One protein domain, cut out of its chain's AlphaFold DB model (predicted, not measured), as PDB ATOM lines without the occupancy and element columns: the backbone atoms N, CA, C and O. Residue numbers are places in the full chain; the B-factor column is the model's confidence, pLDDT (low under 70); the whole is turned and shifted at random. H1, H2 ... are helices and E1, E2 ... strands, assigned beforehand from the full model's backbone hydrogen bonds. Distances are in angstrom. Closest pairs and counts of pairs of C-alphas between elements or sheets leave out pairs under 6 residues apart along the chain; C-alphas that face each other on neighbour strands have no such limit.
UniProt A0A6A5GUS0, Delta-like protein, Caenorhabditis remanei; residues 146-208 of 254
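Overview. This is residues 146 to 208 of the 254 residues of the protein "Delta-like protein" of Caenorhabditis remanei (UniProt A0A6A5GUS0). With little regular structure, two small strand hairpins, E1 with E2 and E3 with E4, come together where E2 ends beside the end of E3; long loops and one short helix, H1, make up much of the rest. The 63 printed residues run E1, E2, H1, E3, E4, both sheets antiparallel; the class is mixed, with 18 residues in named elements. The whole is compact, radius of gyration of the C-alphas 11.3 A, spanning 29 by 26 by 18 A.

Along the chain. E1, residues 150 to 152, begins at C-alpha (175.388, 171.603, 183.987); E2 is 158 to 160, each 7.1 A long. H1, 173 to 176, measures 5.7 A. E3, 190 to 193, measures 10.3 A; E4, 199 to 202, 9.9 A, ends at C-alpha (164.002, 182.734, 184.902).

Arrangement. In hairpin E1 and E2, N 151 and O 159 are 2.8 A apart, within hydrogen-bond range. The closest C-alphas of E2 and E3, Cys 160 and Glu 193, are 5.9 A apart. In hairpin E3 and E4, N 192 and O 200 are 2.9 A apart, within hydrogen-bond range. H1 and E4 are apart. H1 is too short for an O i to N i+4 pair; its one O i to N i+3 pair is within range.

Size, cuts and confidence. The printed part has no cut. The links E2 to H1 and H1 to E3 are long. Residues 205 to 208 are under pLDDT 70.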
ATOM      1  N   LYS A 146     181.230 171.214 180.017       86.88
ATOM      2  CA  LYS A 146     180.800 170.345 178.908       86.88
ATOM      3  C   LYS A 146     179.921 169.177 179.362       86.88
ATOM      4  O   LYS A 146     179.474 168.400 178.527       86.88
ATOM      5  N   GLN A 147     179.727 169.019 180.670       88.25
ATOM      6  CA  GLN A 147     178.926 167.944 181.245       88.25
ATOM      7  C   GLN A 147     177.431 168.233 181.066       88.25
ATOM      8  O   GLN A 147     176.985 169.359 181.285       88.25
ATOM      9  N   GLU A 148     176.661 167.212 180.692       88.06
ATOM     10  CA  GLU A 148     175.203 167.299 180.592       88.06
ATOM     11  C   GLU A 148     174.567 167.627 181.949       88.06
ATOM     12  O   GLU A 148     175.066 167.223 182.997       88.06
ATOM     13  N   GLY A 149     173.483 168.403 181.929       85.81
ATOM     14  CA  GLY A 149     172.798 168.861 183.139       85.81
ATOM     15  C   GLY A 149     173.454 170.068 183.813       85.81
ATOM     16  O   GLY A 149     172.812 170.706 184.643       85.81
ATOM     17  N   TRP A 150     174.668 170.464 183.415       90.44
ATOM     18  CA  TRP A 150     175.388 171.603 183.987       90.44
ATOM     19  C   TRP A 150     175.472 172.807 183.045       90.44
ATOM     20  O   TRP A 150     175.550 172.687 181.825       90.44
ATOM     21  N   ARG A 151     175.499 174.001 183.635       89.44
ATOM     22  CA  ARG A 151     175.754 175.287 182.981       89.44
ATOM     23  C   ARG A 151     176.538 176.202 183.913       89.44
ATOM     24  O   ARG A 151     176.607 175.979 185.117       89.44
ATOM     25  N   CYS A 152     177.056 177.286 183.361       88.56
ATOM     26  CA  CYS A 152     177.559 178.400 184.149       88.56
ATOM     27  C   CYS A 152     176.415 179.383 184.421       88.56
ATOM     28  O   CYS A 152     175.612 179.691 183.533       88.56
ATOM     29  N   ASP A 153     176.286 179.848 185.660       83.69
ATOM     30  CA  ASP A 153     175.380 180.942 185.989       83.69
ATOM     31  C   ASP A 153     175.989 182.314 185.653       83.69
ATOM     32  O   ASP A 153     177.137 182.423 185.229       83.69
ATOM     33  N   LYS A 154     175.217 183.391 185.851       77.31
ATOM     34  CA  LYS A 154     175.658 184.771 185.573       77.31
ATOM     35  C   LYS A 154     176.917 185.200 186.345       77.31
ATOM     36  O   LYS A 154     177.596 186.142 185.953       77.31
ATOM     37  N   ASN A 155     177.227 184.520 187.449       80.00
ATOM     38  CA  ASN A 155     178.397 184.781 188.274       80.00
ATOM     39  C   ASN A 155     179.582 183.877 187.896       80.00
ATOM     40  O   ASN A 155     180.598 183.928 188.589       80.00
ATOM     41  N   GLY A 156     179.459 183.046 186.856       85.75
ATOM     42  CA  GLY A 156     180.485 182.095 186.434       85.75
ATOM     43  C   GLY A 156     180.619 180.896 187.359       85.75
ATOM     44  O   GLY A 156     181.692 180.305 187.420       85.75
ATOM     45  N   MET A 157     179.575 180.572 188.119       86.44
ATOM     46  CA  MET A 157     179.569 179.411 189.000       86.44
ATOM     47  C   MET A 157     178.827 178.244 188.332       86.44
ATOM     48  O   MET A 157     177.825 178.483 187.648       86.44
ATOM     49  N   PRO A 158     179.272 176.988 188.523       87.88
ATOM     50  CA  PRO A 158     178.526 175.816 188.080       87.88
ATOM     51  C   PRO A 158     177.118 175.783 188.685       87.88
ATOM     52  O   PRO A 158     176.948 175.974 189.887       87.88
ATOM     53  N   ALA A 159     176.113 175.537 187.854       87.31
ATOM     54  CA  ALA A 159     174.714 175.411 188.244       87.31
ATOM     55  C   ALA A 159     173.989 174.437 187.307       87.31
ATOM     56  O   ALA A 159     174.449 174.185 186.193       87.31
ATOM     57  N   CYS A 160     172.825 173.934 187.713       87.75
ATOM     58  CA  CYS A 160     172.061 173.023 186.869       87.75
ATOM     59  C   CYS A 160     171.378 173.750 185.701       87.75
ATOM     60  O   CYS A 160     170.898 174.886 185.829       87.75
ATOM     61  N   VAL A 161     171.342 173.096 184.538       88.25
ATOM     62  CA  VAL A 161     170.548 173.507 183.371       88.25
ATOM     63  C   VAL A 161     169.066 173.515 183.754       88.25
ATOM     64  O   VAL A 161     168.642 172.832 184.682       88.25
ATOM     65  N   LEU A 162     168.258 174.313 183.053       82.94
ATOM     66  CA  LEU A 162     166.808 174.311 183.243       82.94
ATOM     67  C   LEU A 162     166.239 172.888 183.164       82.94
ATOM     68  O   LEU A 162     166.487 172.175 182.194       82.94
ATOM     69  N   GLY A 163     165.442 172.516 184.166       81.88
ATOM     70  CA  GLY A 163     164.837 171.187 184.268       81.88
ATOM     71  C   GLY A 163     165.717 170.131 184.938       81.88
ATOM     72  O   GLY A 163     165.215 169.036 185.170       81.88
ATOM     73  N   TYR A 164     166.967 170.466 185.277       88.62
ATOM     74  CA  TYR A 164     167.849 169.660 186.119       88.62
ATOM     75  C   TYR A 164     167.941 170.249 187.532       88.62
ATOM     76  O   TYR A 164     167.792 171.462 187.718       88.62
ATOM     77  N   CYS A 165     168.194 169.398 188.522       86.62
ATOM     78  CA  CYS A 165     168.298 169.792 189.926       86.62
ATOM     79  C   CYS A 165     169.222 168.867 190.730       86.62
ATOM     80  O   CYS A 165     169.663 167.812 190.260       86.62
ATOM     81  N   GLY A 166     169.482 169.276 191.971       84.94
ATOM     82  CA  GLY A 166     170.282 168.533 192.930       84.94
ATOM     83  C   GLY A 166     171.753 168.928 192.861       84.94
ATOM     84  O   GLY A 166     172.239 169.465 191.871       84.94
ATOM     85  N   TRP A 167     172.496 168.612 193.921       83.81
ATOM     86  CA  TRP A 167     173.889 169.046 194.094       83.81
ATOM     87  C   TRP A 167     174.844 168.618 192.965       83.81
ATOM     88  O   TRP A 167     175.908 169.211 192.809       83.81
ATOM     89  N   ASN A 168     174.480 167.583 192.201       87.31
ATOM     90  CA  ASN A 168     175.243 167.063 191.070       87.31
ATOM     91  C   ASN A 168     174.541 167.233 189.708       87.31
ATOM     92  O   ASN A 168     175.060 166.746 188.705       87.31
ATOM     93  N   CYS A 169     173.375 167.884 189.668       89.00
ATOM     94  CA  CYS A 169     172.574 168.081 188.460       89.00
ATOM     95  C   CYS A 169     172.241 166.791 187.685       89.00
ATOM     96  O   CYS A 169     172.100 166.831 186.465       89.00
ATOM     97  N   HIS A 170     172.139 165.639 188.359       91.38
ATOM     98  CA  HIS A 170     171.795 164.363 187.714       91.38
ATOM     99  C   HIS A 170     170.285 164.092 187.662       91.38
ATOM    100  O   HIS A 170     169.849 163.253 186.877       91.38
ATOM    101  N   GLN A 171     169.498 164.774 188.494       89.44
ATOM    102  CA  GLN A 171     168.043 164.623 188.533       89.44
ATOM    103  C   GLN A 171     167.400 165.549 187.505       89.44
ATOM    104  O   GLN A 171     167.886 166.663 187.293       89.44
ATOM    105  N   SER A 172     166.310 165.105 186.876       88.94
ATOM    106  CA  SER A 172     165.582 165.908 185.887       88.94
ATOM    107  C   SER A 172     164.084 165.597 185.828       88.94
ATOM    108  O   SER A 172     163.609 164.589 186.355       88.94
ATOM    109  N   GLY A 173     163.318 166.479 185.182       83.56
ATOM    110  CA  GLY A 173     161.885 166.270 184.952       83.56
ATOM    111  C   GLY A 173     161.090 166.203 186.257       83.56
ATOM    112  O   GLY A 173     161.196 167.104 187.090       83.56
ATOM    113  N   SER A 174     160.301 165.139 186.435       83.19
ATOM    114  CA  SER A 174     159.456 164.950 187.622       83.19
ATOM    115  C   SER A 174     160.258 164.804 188.918       83.19
ATOM    116  O   SER A 174     159.760 165.139 189.988       83.19
ATOM    117  N   GLU A 175     161.519 164.359 188.848       85.25
ATOM    118  CA  GLU A 175     162.386 164.254 190.033       85.25
ATOM    119  C   GLU A 175     162.646 165.625 190.674       85.25
ATOM    120  O   GLU A 175     162.808 165.732 191.890       85.25
ATOM    121  N   CYS A 176     162.592 166.690 189.871       84.56
ATOM    122  CA  CYS A 176     162.803 168.056 190.324       84.56
ATOM    123  C   CYS A 176     161.538 168.758 190.830       84.56
ATOM    124  O   CYS A 176     161.637 169.872 191.346       84.56
ATOM    125  N   GLU A 177     160.355 168.141 190.729       82.75
ATOM    126  CA  GLU A 177     159.100 168.747 191.201       82.75
ATOM    127  C   GLU A 177     159.136 169.017 192.705       82.75
ATOM    128  O   GLU A 177     158.779 170.107 193.153       82.75
ATOM    129  N   SER A 178     159.638 168.056 193.486       80.88
ATOM    130  CA  SER A 178     159.808 168.229 194.934       80.88
ATOM    131  C   SER A 178     160.880 169.273 195.263       80.88
ATOM    132  O   SER A 178     160.723 170.045 196.209       80.88
ATOM    133  N   TYR A 179     161.932 169.349 194.444       79.12
ATOM    134  CA  TYR A 179     163.037 170.291 194.609       79.12
ATOM    135  C   TYR A 179     162.594 171.747 194.388       79.12
ATOM    136  O   TYR A 179     162.986 172.650 195.125       79.12
ATOM    137  N   PHE A 180     161.726 171.982 193.399       82.75
ATOM    138  CA  PHE A 180     161.192 173.306 193.068       82.75
ATOM    139  C   PHE A 180     159.819 173.595 193.688       82.75
ATOM    140  O   PHE A 180     159.201 174.594 193.322       82.75
ATOM    141  N   ALA A 181     159.345 172.789 194.644       78.19
ATOM    142  CA  ALA A 181     157.993 172.902 195.204       78.19
ATOM    143  C   ALA A 181     157.655 174.305 195.755       78.19
ATOM    144  O   ALA A 181     156.514 174.752 195.660       78.19
ATOM    145  N   ASN A 182     158.656 175.026 196.272       79.31
ATOM    146  CA  ASN A 182     158.505 176.378 196.827       79.31
ATOM    147  C   ASN A 182     158.817 177.505 195.824       79.31
ATOM    148  O   ASN A 182     158.856 178.682 196.187       79.31
ATOM    149  N   CYS A 183     159.088 177.169 194.564       81.75
ATOM    150  CA  CYS A 183     159.407 178.136 193.528       81.75
ATOM    151  C   CYS A 183     158.145 178.499 192.731       81.75
ATOM    152  O   CYS A 183     157.646 177.734 191.910       81.75
ATOM    153  N   HIS A 184     157.631 179.707 192.964       81.81
ATOM    154  CA  HIS A 184     156.392 180.196 192.352       81.81
ATOM    155  C   HIS A 184     156.670 181.294 191.324       81.81
ATOM    156  O   HIS A 184     156.442 182.484 191.562       81.81
ATOM    157  N   CYS A 185     157.180 180.898 190.160       79.31
ATOM    158  CA  CYS A 185     157.397 181.835 189.064       79.31
ATOM    159  C   CYS A 185     156.078 182.254 188.417       79.31
ATOM    160  O   CYS A 185     155.264 181.427 188.022       79.31
ATOM    161  N   LYS A 186     155.879 183.567 188.288       79.75
ATOM    162  CA  LYS A 186     154.715 184.151 187.611       79.75
ATOM    163  C   LYS A 186     154.982 184.319 186.111       79.75
ATOM    164  O   LYS A 186     156.128 184.258 185.668       79.75
ATOM    165  N   ASN A 187     153.921 184.566 185.342       77.44
ATOM    166  CA  ASN A 187     153.978 184.934 183.918       77.44
ATOM    167  C   ASN A 187     154.748 183.935 183.033       77.44
ATOM    168  O   ASN A 187     155.485 184.339 182.141       77.44
ATOM    169  N   GLY A 188     154.621 182.631 183.303       75.62
ATOM    170  CA  GLY A 188     155.309 181.591 182.528       75.62
ATOM    171  C   GLY A 188     156.825 181.519 182.755       75.62
ATOM    172  O   GLY A 188     157.531 180.890 181.967       75.62
ATOM    173  N   GLY A 189     157.341 182.154 183.814       78.56
ATOM    174  CA  GLY A 189     158.729 181.982 184.232       78.56
ATOM    175  C   GLY A 189     159.026 180.542 184.649       78.56
ATOM    176  O   GLY A 189     158.157 179.840 185.166       78.56
ATOM    177  N   LYS A 190     160.267 180.103 184.433       82.88
ATOM    178  CA  LYS A 190     160.719 178.748 184.781       82.88
ATOM    179  C   LYS A 190     161.608 178.777 186.017       82.88
ATOM    180  O   LYS A 190     162.475 179.643 186.134       82.88
ATOM    181  N   CYS A 191     161.404 177.822 186.914       82.25
ATOM    182  CA  CYS A 191     162.270 177.626 188.068       82.25
ATOM    183  C   CYS A 191     163.612 177.041 187.640       82.25
ATOM    184  O   CYS A 191     163.677 176.179 186.763       82.25
ATOM    185  N   TYR A 192     164.680 177.521 188.265       79.06
ATOM    186  CA  TYR A 192     166.013 176.969 188.100       79.06
ATOM    187  C   TYR A 192     166.795 177.036 189.407       79.06
ATOM    188  O   TYR A 192     166.552 177.901 190.255       79.06
ATOM    189  N   GLU A 193     167.761 176.135 189.549       77.75
ATOM    190  CA  GLU A 193     168.692 176.116 190.671       77.75
ATOM    191  C   GLU A 193     169.887 177.046 190.404       77.75
ATOM    192  O   GLU A 193     170.458 177.090 189.307       77.75
ATOM    193  N   THR A 194     170.248 177.836 191.409       74.25
ATOM    194  CA  THR A 194     171.463 178.662 191.422       74.25
ATOM    195  C   THR A 194     172.629 177.891 192.028       74.25
ATOM    196  O   THR A 194     172.418 176.942 192.773       74.25
ATOM    197  N   ALA A 195     173.862 178.346 191.798       70.69
ATOM    198  CA  ALA A 195     175.046 177.745 192.418       70.69
ATOM    199  C   ALA A 195     175.039 177.782 193.963       70.69
ATOM    200  O   ALA A 195     175.792 177.061 194.605       70.69
ATOM    201  N   GLU A 196     174.192 178.617 194.571       73.62
ATOM    202  CA  GLU A 196     174.000 178.708 196.025       73.62
ATOM    203  C   GLU A 196     172.946 177.705 196.541       73.62
ATOM    204  O   GLU A 196     172.463 177.850 197.662       73.62
ATOM    205  N   HIS A 197     172.528 176.736 195.717       71.06
ATOM    206  CA  HIS A 197     171.435 175.794 196.003       71.06
ATOM    207  C   HIS A 197     170.112 176.486 196.371       71.06
ATOM    208  O   HIS A 197     169.271 175.947 197.088       71.06
ATOM    209  N   SER A 198     169.920 177.710 195.870       74.06
ATOM    210  CA  SER A 198     168.658 178.443 195.977       74.06
ATOM    211  C   SER A 198     167.889 178.379 194.662       74.06
ATOM    212  O   SER A 198     168.487 178.370 193.580       74.06
ATOM    213  N   THR A 199     166.560 178.366 194.738       77.25
ATOM    214  CA  THR A 199     165.679 178.352 193.565       77.25
ATOM    215  C   THR A 199     165.343 179.777 193.129       77.25
ATOM    216  O   THR A 199     164.895 180.586 193.945       77.25
ATOM    217  N   ARG A 200     165.520 180.099 191.844       79.31
ATOM    218  CA  ARG A 200     165.154 181.402 191.263       79.31
ATOM    219  C   ARG A 200     164.274 181.242 190.029       79.31
ATOM    220  O   ARG A 200     164.215 180.182 189.416       79.31
ATOM    221  N   CYS A 201     163.611 182.336 189.663       81.12
ATOM    222  CA  CYS A 201     162.797 182.410 188.459       81.12
ATOM    223  C   CYS A 201     163.588 182.963 187.290       81.12
ATOM    224  O   CYS A 201     164.151 184.057 187.367       81.12
ATOM    225  N   GLN A 202     163.593 182.219 186.192       79.25
ATOM    226  CA  GLN A 202     164.002 182.734 184.902       79.25
ATOM    227  C   GLN A 202     162.784 183.331 184.221       79.25
ATOM    228  O   GLN A 202     161.816 182.632 183.912       79.25
ATOM    229  N   CYS A 203     162.833 184.644 184.021       75.88
ATOM    230  CA  CYS A 203     161.801 185.367 183.306       75.88
ATOM    231  C   CYS A 203     161.861 185.028 181.807       75.88
ATOM    232  O   CYS A 203     162.961 184.915 181.255       75.88
ATOM    233  N   PRO A 204     160.705 184.882 181.138       70.69
ATOM    234  CA  PRO A 204     160.665 184.857 179.684       70.69
ATOM    235  C   PRO A 204     161.103 186.212 179.113       70.69
ATOM    236  O   PRO A 204     161.137 187.224 179.822       70.69
ATOM    237  N   LEU A 205     161.441 186.229 177.820       62.88
ATOM    238  CA  LEU A 205     161.846 187.449 177.116       62.88
ATOM    239  C   LEU A 205     160.822 188.573 177.334       62.88
ATOM    240  O   LEU A 205     159.614 188.359 177.236       62.88
ATOM    241  N   GLY A 206     161.327 189.767 177.645       54.41
ATOM    242  CA  GLY A 206     160.511 190.950 177.914       54.41
ATOM    243  C   GLY A 206     159.974 191.078 179.344       54.41
ATOM    244  O   GLY A 206     159.200 191.990 179.599       54.41
ATOM    245  N   TYR A 207     160.374 190.229 180.295       55.69
ATOM    246  CA  TYR A 207     159.995 190.357 181.712       55.69
ATOM    247  C   TYR A 207     161.231 190.479 182.616       55.69
ATOM    248  O   TYR A 207     162.264 189.865 182.349       55.69
ATOM    249  N   THR A 208     161.136 191.245 183.713       59.06
ATOM    250  CA  THR A 208     162.232 191.403 184.694       59.06
ATOM    251  C   THR A 208     161.858 190.882 186.079       59.06
ATOM    252  O   THR A 208     160.689 190.764 186.436       59.06
TER     253      THR A 208